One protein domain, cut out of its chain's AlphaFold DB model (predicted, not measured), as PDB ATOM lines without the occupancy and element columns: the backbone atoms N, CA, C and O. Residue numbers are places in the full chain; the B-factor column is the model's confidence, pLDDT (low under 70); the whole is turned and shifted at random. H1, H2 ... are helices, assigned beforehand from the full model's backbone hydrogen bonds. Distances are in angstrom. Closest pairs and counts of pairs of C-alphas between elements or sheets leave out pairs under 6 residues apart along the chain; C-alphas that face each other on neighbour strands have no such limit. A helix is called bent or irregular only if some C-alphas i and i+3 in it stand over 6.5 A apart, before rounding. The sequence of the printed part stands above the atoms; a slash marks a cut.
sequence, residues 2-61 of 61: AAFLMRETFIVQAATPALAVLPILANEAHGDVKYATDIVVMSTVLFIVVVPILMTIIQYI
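Overview. This is residues 2 to 61 of the 61 residues of the protein "Auxin efflux carrier" of Lactobacillus salivarius GJ-24 (UniProt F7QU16). A long helix, H3, with a kink along its length, makes the long axis of a loose, two-tiered shape, and two shorter helices, H1 and H2, sit over the same side of it toward its opposite ends. H2 folds back on the first part of H3 as a helical hairpin, H1 packs on the last part of H3 with its later residues, and the unnamed stretch 15 to 21 bridges the space between H1 and H2. The printed part has 60 residues with three named helices, in the order H1, H2, H3, and no named strand; its class is all helix. The whole is loose, with a radius of gyration of the C-alphas of 14.8 A, and only just flat, with spans of 44 by 22 by 11 A.

Along the chain. H3, the longest helix, holds residues 33 to 60 and measures 39.7 A from first to last C-alpha. It begins at C-alpha 33 at (123.481, 154.228, 141.155) and ends at C-alpha 60 at (107.857, 162.600, 105.618). H2 holds residues 22 to 28 and measures 9.9 A. H1 holds residues 2 to 14 and measures 18.3 A, beginning at C-alpha 2 at (98.562, 174.987, 116.974).

Arrangement. H3 has a kink of 44 degrees near residue 49; it is neither bent nor irregular, but only just: C-alphas 48 and 51 are 6.1 A apart. H2 and H3 form a helical hairpin and touch, H3 with residues 33 to 40 alone; their closest C-alphas, those of Pro 23 and Val 33, are 5.0 A apart. They run opposite ways at a shallow tilt of 26 degrees. H1 touches H3 with residues 8 to 12 alone, and H3 touches H1 with residues 51 to 58 alone. The closest C-alphas of H1 and H3, those of Val 12 and Val 51, are 6.7 A apart. H1 and H3 run opposite ways at a shallow tilt of 34 degrees, only just short of steep. H1 and H2 are apart. In H1 and H2 every O i to N i+4 pair is within hydrogen-bond range; in H3 20 of 24 are.

Size, cuts and confidence. The two C-alphas farthest apart, those of His 30 and Tyr 60, are 44.9 A apart, while the first and last printed C-alphas, those of Ala 2 and Ile 61, are 17.6 A apart. The printed part runs from residue 2 to residue 61, the chain's last residue, and has no cut. The link from H1 to H2, with 7 residues between them, is short, and the link from H2 to H3, with 4 residues, is tight; no link is long. The mean pLDDT of the printed part of this model is 94.0, and no printed residue is under 70.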
ATOM      1  N   ALA A   2      98.163 175.354 115.603       78.69
ATOM      2  CA  ALA A   2      98.562 174.987 116.974       78.69
ATOM      3  C   ALA A   2      98.579 173.470 117.262       78.69
ATOM      4  O   ALA A   2      99.540 172.966 117.828       78.69
ATOM      5  N   ALA A   3      97.557 172.724 116.826       81.19
ATOM      6  CA  ALA A   3      97.489 171.275 117.051       81.19
ATOM      7  C   ALA A   3      98.627 170.495 116.363       81.19
ATOM      8  O   ALA A   3      99.125 169.516 116.909       81.19
ATOM      9  N   PHE A   4      99.066 170.956 115.188       81.38
ATOM     10  CA  PHE A   4     100.184 170.359 114.456       81.38
ATOM     11  C   PHE A   4     101.510 170.586 115.194       81.38
ATOM     12  O   PHE A   4     102.226 169.628 115.462       81.38
ATOM     13  N   LEU A   5     101.772 171.822 115.630       88.19
ATOM     14  CA  LEU A   5     102.964 172.151 116.419       88.19
ATOM     15  C   LEU A   5     103.007 171.384 117.753       88.19
ATOM     16  O   LEU A   5     104.068 170.927 118.173       88.19
ATOM     17  N   MET A   6     101.854 171.187 118.406       92.69
ATOM     18  CA  MET A   6     101.775 170.368 119.623       92.69
ATOM     19  C   MET A   6     102.085 168.893 119.355       92.69
ATOM     20  O   MET A   6     102.810 168.286 120.139       92.69
ATOM     21  N   ARG A   7     101.603 168.321 118.240       91.19
ATOM     22  CA  ARG A   7     101.931 166.942 117.835       91.19
ATOM     23  C   ARG A   7     103.442 166.749 117.728       91.19
ATOM     24  O   ARG A   7     103.977 165.832 118.337       91.19
ATOM     25  N   GLU A   8     104.125 167.613 116.981       91.19
ATOM     26  CA  GLU A   8     105.580 167.525 116.792       91.19
ATOM     27  C   GLU A   8     106.329 167.689 118.117       91.19
ATOM     28  O   GLU A   8     107.228 166.908 118.428       91.19
ATOM     29  N   THR A   9     105.895 168.646 118.942       93.00
ATOM     30  CA  THR A   9     106.479 168.884 120.267       93.00
ATOM     31  C   THR A   9     106.360 167.651 121.161       93.00
ATOM     32  O   THR A   9     107.342 167.260 121.790       93.00
ATOM     33  N   PHE A  10     105.198 166.994 121.196       94.56
ATOM     34  CA  PHE A  10     105.007 165.781 121.993       94.56
ATOM     35  C   PHE A  10     105.812 164.588 121.473       94.56
ATOM     36  O   PHE A  10     106.310 163.811 122.285       94.56
ATOM     37  N   ILE A  11     105.997 164.458 120.155       93.12
ATOM     38  CA  ILE A  11     106.848 163.401 119.588       93.12
ATOM     39  C   ILE A  11     108.302 163.590 120.040       93.12
ATOM     40  O   ILE A  11     108.932 162.635 120.490       93.12
ATOM     41  N   VAL A  12     108.827 164.819 119.985       92.69
ATOM     42  CA  VAL A  12     110.194 165.109 120.450       92.69
ATOM     43  C   VAL A  12     110.313 164.927 121.968       92.69
ATOM     44  O   VAL A  12     111.286 164.339 122.436       92.69
ATOM     45  N   GLN A  13     109.310 165.356 122.742       93.81
ATOM     46  CA  GLN A  13     109.299 165.197 124.201       93.81
ATOM     47  C   GLN A  13     109.244 163.731 124.652       93.81
ATOM     48  O   GLN A  13     109.850 163.376 125.663       93.81
ATOM     49  N   ALA A  14     108.570 162.857 123.906       93.50
ATOM     50  CA  ALA A  14     108.562 161.423 124.198       93.50
ATOM     51  C   ALA A  14     109.952 160.777 124.043       93.50
ATOM     52  O   ALA A  14     110.215 159.738 124.642       93.50
ATOM     53  N   ALA A  15     110.841 161.396 123.263       93.31
ATOM     54  CA  ALA A  15     112.203 160.927 123.031       93.31
ATOM     55  C   ALA A  15     113.256 161.589 123.936       93.31
ATOM     56  O   ALA A  15     114.440 161.293 123.793       93.31
ATOM     57  N   THR A  16     112.856 162.495 124.837       94.25
ATOM     58  CA  THR A  16     113.777 163.201 125.750       94.25
ATOM     59  C   THR A  16     114.581 162.204 126.603       94.25
ATOM     60  O   THR A  16     114.043 161.151 126.952       94.25
ATOM     61  N   PRO A  17     115.851 162.499 126.958       95.31
ATOM     62  CA  PRO A  17     116.675 161.589 127.753       95.31
ATOM     63  C   PRO A  17     116.057 161.207 129.096       95.31
ATOM     64  O   PRO A  17     115.173 161.892 129.622       95.31
ATOM     65  N   ALA A  18     116.597 160.140 129.690       94.62
ATOM     66  CA  ALA A  18     116.239 159.749 131.043       94.62
ATOM     67  C   ALA A  18     116.502 160.895 132.035       94.62
ATOM     68  O   ALA A  18     117.400 161.721 131.865       94.62
ATOM     69  N   LEU A  19     115.695 160.927 133.095       94.62
ATOM     70  CA  LEU A  19     115.702 161.975 134.110       94.62
ATOM     71  C   LEU A  19     117.105 162.150 134.724       94.62
ATOM     72  O   LEU A  19     117.658 161.225 135.306       94.62
ATOM     73  N   ALA A  20     117.678 163.355 134.622       93.88
ATOM     74  CA  ALA A  20     119.075 163.610 135.002       93.88
ATOM     75  C   ALA A  20     119.372 163.369 136.494       93.88
ATOM     76  O   ALA A  20     120.497 163.050 136.865       93.88
ATOM     77  N   VAL A  21     118.355 163.485 137.352       97.00
ATOM     78  CA  VAL A  21     118.466 163.204 138.793       97.00
ATOM     79  C   VAL A  21     118.210 161.729 139.142       97.00
ATOM     80  O   VAL A  21     118.129 161.384 140.317       97.00
ATOM     81  N   LEU A  22     118.104 160.834 138.150       97.69
ATOM     82  CA  LEU A  22     117.825 159.413 138.356       97.69
ATOM     83  C   LEU A  22     118.900 158.737 139.220       97.69
ATOM     84  O   LEU A  22     118.517 157.953 140.083       97.69
ATOM     85  N   PRO A  23     120.204 159.061 139.094       97.44
ATOM     86  CA  PRO A  23     121.223 158.521 139.991       97.44
ATOM     87  C   PRO A  23     121.008 158.928 141.452       97.44
ATOM     88  O   PRO A  23     121.270 158.132 142.349       97.44
ATOM     89  N   ILE A  24     120.481 160.136 141.696       97.88
ATOM     90  CA  ILE A  24     120.147 160.616 143.044       97.88
ATOM     91  C   ILE A  24     118.975 159.798 143.592       97.88
ATOM     92  O   ILE A  24     119.064 159.265 144.691       97.88
ATOM     93  N   LEU A  25     117.908 159.621 142.806       97.81
ATOM     94  CA  LEU A  25     116.761 158.801 143.214       97.81
ATOM     95  C   LEU A  25     117.149 157.335 143.456       97.81
ATOM     96  O   LEU A  25     116.668 156.725 144.406       97.81
ATOM     97  N   ALA A  26     118.032 156.780 142.621       97.94
ATOM     98  CA  ALA A  26     118.567 155.436 142.804       97.94
ATOM     99  C   ALA A  26     119.368 155.330 144.107       97.94
ATOM    100  O   ALA A  26     119.213 154.348 144.823       97.94
ATOM    101  N   ASN A  27     120.161 156.347 144.453       98.12
ATOM    102  CA  ASN A  27     120.891 156.386 145.717       98.12
ATOM    103  C   ASN A  27     119.940 156.394 146.925       98.12
ATOM    104  O   ASN A  27     120.087 155.567 147.821       98.12
ATOM    105  N   GLU A  28     118.923 157.261 146.918       98.25
ATOM    106  CA  GLU A  28     117.935 157.342 148.009       98.25
ATOM    107  C   GLU A  28     117.119 156.047 148.159       98.25
ATOM    108  O   GLU A  28     116.814 155.598 149.265       98.25
ATOM    109  N   ALA A  29     116.796 155.398 147.039       97.81
ATOM    110  CA  ALA A  29     116.068 154.135 147.017       97.81
ATOM    111  C   ALA A  29     116.951 152.899 147.281       97.81
ATOM    112  O   ALA A  29     116.442 151.782 147.208       97.81
ATOM    113  N   HIS A  30     118.247 153.070 147.583       96.62
ATOM    114  CA  HIS A  30     119.218 151.975 147.738       96.62
ATOM    115  C   HIS A  30     119.301 151.054 146.498       96.62
ATOM    116  O   HIS A  30     119.497 149.843 146.606       96.62
ATOM    117  N   GLY A  31     119.119 151.633 145.311       96.06
ATOM    118  CA  GLY A  31     119.243 150.982 144.010       96.06
ATOM    119  C   GLY A  31     120.638 151.113 143.387       96.06
ATOM    120  O   GLY A  31     121.573 151.649 143.978       96.06
ATOM    121  N   ASP A  32     120.780 150.628 142.150       98.06
ATOM    122  CA  ASP A  32     122.051 150.667 141.418       98.06
ATOM    123  C   ASP A  32     122.314 152.059 140.813       98.06
ATOM    124  O   ASP A  32     121.858 152.402 139.717       98.06
ATOM    125  N   VAL A  33     123.078 152.869 141.549       98.00
ATOM    126  CA  VAL A  33     123.481 154.228 141.155       98.00
ATOM    127  C   VAL A  33     124.320 154.231 139.876       98.00
ATOM    128  O   VAL A  33     124.200 155.150 139.059       98.00
ATOM    129  N   LYS A  34     125.165 153.213 139.678       97.94
ATOM    130  CA  LYS A  34     126.043 153.139 138.506       97.94
ATOM    131  C   LYS A  34     125.217 152.868 137.257       97.94
ATOM    132  O   LYS A  34     125.328 153.614 136.290       97.94
ATOM    133  N   TYR A  35     124.331 151.880 137.317       97.62
ATOM    134  CA  TYR A  35     123.408 151.587 136.228       97.62
ATOM    135  C   TYR A  35     122.506 152.786 135.897       97.62
ATOM    136  O   TYR A  35     122.352 153.143 134.729       97.62
ATOM    137  N   ALA A  36     121.970 153.470 136.914       98.00
ATOM    138  CA  ALA A  36     121.184 154.689 136.723       98.00
ATOM    139  C   ALA A  36     121.984 155.809 136.032       98.00
ATOM    140  O   ALA A  36     121.457 156.501 135.159       98.00
ATOM    141  N   THR A  37     123.260 155.971 136.391       97.94
ATOM    142  CA  THR A  37     124.165 156.946 135.763       97.94
ATOM    143  C   THR A  37     124.428 156.587 134.305       97.94
ATOM    144  O   THR A  37     124.285 157.445 133.432       97.94
ATOM    145  N   ASP A  38     124.734 155.321 134.027       98.06
ATOM    146  CA  ASP A  38     125.009 154.842 132.672       98.06
ATOM    147  C   ASP A  38     123.777 155.002 131.765       98.06
ATOM    148  O   ASP A  38     123.915 155.453 130.628       98.06
ATOM    149  N   ILE A  39     122.559 154.757 132.271       97.56
ATOM    150  CA  ILE A  39     121.312 155.031 131.533       97.56
ATOM    151  C   ILE A  39     121.191 156.515 131.169       97.56
ATOM    152  O   ILE A  39     120.864 156.850 130.023       97.56
ATOM    153  N   VAL A  40     121.419 157.420 132.126       97.62
ATOM    154  CA  VAL A  40     121.306 158.867 131.883       97.62
ATOM    155  C   VAL A  40     122.336 159.315 130.852       97.62
ATOM    156  O   VAL A  40     121.988 160.019 129.903       97.62
ATOM    157  N   VAL A  41     123.583 158.861 130.979       97.44
ATOM    158  CA  VAL A  41     124.652 159.188 130.029       97.44
ATOM    159  C   VAL A  41     124.331 158.640 128.639       97.44
ATOM    160  O   VAL A  41     124.342 159.399 127.669       97.44
ATOM    161  N   MET A  42     123.985 157.355 128.527       97.44
ATOM    162  CA  MET A  42     123.674 156.733 127.238       97.44
ATOM    163  C   MET A  42     122.475 157.395 126.557       97.44
ATOM    164  O   MET A  42     122.566 157.736 125.381       97.44
ATOM    165  N   SER A  43     121.376 157.630 127.277       96.62
ATOM    166  CA  SER A  43     120.190 158.280 126.701       96.62
ATOM    167  C   SER A  43     120.460 159.727 126.277       96.62
ATOM    168  O   SER A  43     119.964 160.151 125.235       96.62
ATOM    169  N   THR A  44     121.308 160.460 127.006       96.25
ATOM    170  CA  THR A  44     121.720 161.827 126.635       96.25
ATOM    171  C   THR A  44     122.555 161.838 125.355       96.25
ATOM    172  O   THR A  44     122.319 162.658 124.471       96.25
ATOM    173  N   VAL A  45     123.506 160.910 125.218       96.69
ATOM    174  CA  VAL A  45     124.326 160.789 124.003       96.69
ATOM    175  C   VAL A  45     123.474 160.352 122.810       96.69
ATOM    176  O   VAL A  45     123.570 160.944 121.736       96.69
ATOM    177  N   LEU A  46     122.599 159.359 122.996       96.62
ATOM    178  CA  LEU A  46     121.706 158.876 121.941       96.62
ATOM    179  C   LEU A  46     120.736 159.959 121.458       96.62
ATOM    180  O   LEU A  46     120.415 159.998 120.272       96.62
ATOM    181  N   PHE A  47     120.312 160.871 122.333       95.38
ATOM    182  CA  PHE A  47     119.389 161.952 121.986       95.38
ATOM    183  C   PHE A  47     119.898 162.854 120.855       95.38
ATOM    184  O   PHE A  47     119.106 163.279 120.013       95.38
ATOM    185  N   ILE A  48     121.218 163.064 120.769       94.69
ATOM    186  CA  ILE A  48     121.860 163.832 119.687       94.69
ATOM    187  C   ILE A  48     121.555 163.219 118.314       94.69
ATOM    188  O   ILE A  48     121.420 163.942 117.332       94.69
ATOM    189  N   VAL A  49     121.426 161.893 118.244       96.06
ATOM    190  CA  VAL A  49     121.155 161.155 117.003       96.06
ATOM    191  C   VAL A  49     119.655 160.929 116.806       96.06
ATOM    192  O   VAL A  49     119.148 161.061 115.693       96.06
ATOM    193  N   VAL A  50     118.925 160.626 117.881       95.75
ATOM    194  CA  VAL A  50     117.491 160.308 117.830       95.75
ATOM    195  C   VAL A  50     116.656 161.514 117.396       95.75
ATOM    196  O   VAL A  50     115.771 161.349 116.560       95.75
ATOM    197  N   VAL A  51     116.937 162.726 117.891       94.44
ATOM    198  CA  VAL A  51     116.140 163.917 117.531       94.44
ATOM    199  C   VAL A  51     116.195 164.229 116.031       94.44
ATOM    200  O   VAL A  51     115.126 164.333 115.430       94.44
ATOM    201  N   PRO A  52     117.370 164.329 115.378       93.81
ATOM    202  CA  PRO A  52     117.439 164.520 113.930       93.81
ATOM    203  C   PRO A  52     116.693 163.442 113.137       93.81
ATOM    204  O   PRO A  52     116.010 163.761 112.162       93.81
ATOM    205  N   ILE A  53     116.782 162.177 113.564       95.69
ATOM    206  CA  ILE A  53     116.070 161.067 112.917       95.69
ATOM    207  C   ILE A  53     114.558 161.269 113.036       95.69
ATOM    208  O   ILE A  53     113.852 161.185 112.033       95.69
ATOM    209  N   LEU A  54     114.054 161.584 114.231       94.44
ATOM    210  CA  LEU A  54     112.628 161.834 114.442       94.44
ATOM    211  C   LEU A  54     112.134 163.025 113.626       94.44
ATOM    212  O   LEU A  54     111.105 162.910 112.972       94.44
ATOM    213  N   MET A  55     112.880 164.131 113.595       91.75
ATOM    214  CA  MET A  55     112.523 165.299 112.781       91.75
ATOM    215  C   MET A  55     112.461 164.952 111.292       91.75
ATOM    216  O   MET A  55     111.542 165.383 110.602       91.75
ATOM    217  N   THR A  56     113.390 164.122 110.816       93.69
ATOM    218  CA  THR A  56     113.384 163.620 109.438       93.69
ATOM    219  C   THR A  56     112.125 162.793 109.174       93.69
ATOM    220  O   THR A  56     111.420 163.038 108.204       93.69
ATOM    221  N   ILE A  57     111.786 161.855 110.062       93.06
ATOM    222  CA  ILE A  57     110.595 161.005 109.924       93.06
ATOM    223  C   ILE A  57     109.307 161.841 109.943       93.06
ATOM    224  O   ILE A  57     108.449 161.645 109.089       93.06
ATOM    225  N   ILE A  58     109.182 162.792 110.873       90.56
ATOM    226  CA  ILE A  58     108.010 163.673 111.001       90.56
ATOM    227  C   ILE A  58     107.792 164.504 109.729       90.56
ATOM    228  O   ILE A  58     106.650 164.746 109.357       90.56
ATOM    229  N   GLN A  59     108.861 164.925 109.044       85.31
ATOM    230  CA  GLN A  59     108.744 165.674 107.788       85.31
ATOM    231  C   GLN A  59     108.195 164.841 106.619       85.31
ATOM    232  O   GLN A  59     107.682 165.418 105.662       85.31
ATOM    233  N   TYR A  60     108.294 163.509 106.683       84.94
ATOM    234  CA  TYR A  60     107.857 162.600 105.618       84.94
ATOM    235  C   TYR A  60     106.523 161.884 105.907       84.94
ATOM    236  O   TYR A  60     106.076 161.113 105.055       84.94
ATOM    237  N   ILE A  61     105.891 162.122 107.068       76.12
ATOM    238  CA  ILE A  61     104.611 161.513 107.491       76.12
ATOM    239  C   ILE A  61     103.552 162.585 107.778       76.12
ATOM    240  O   ILE A  61     102.462 162.490 107.172       76.12
TER     241      ILE A  61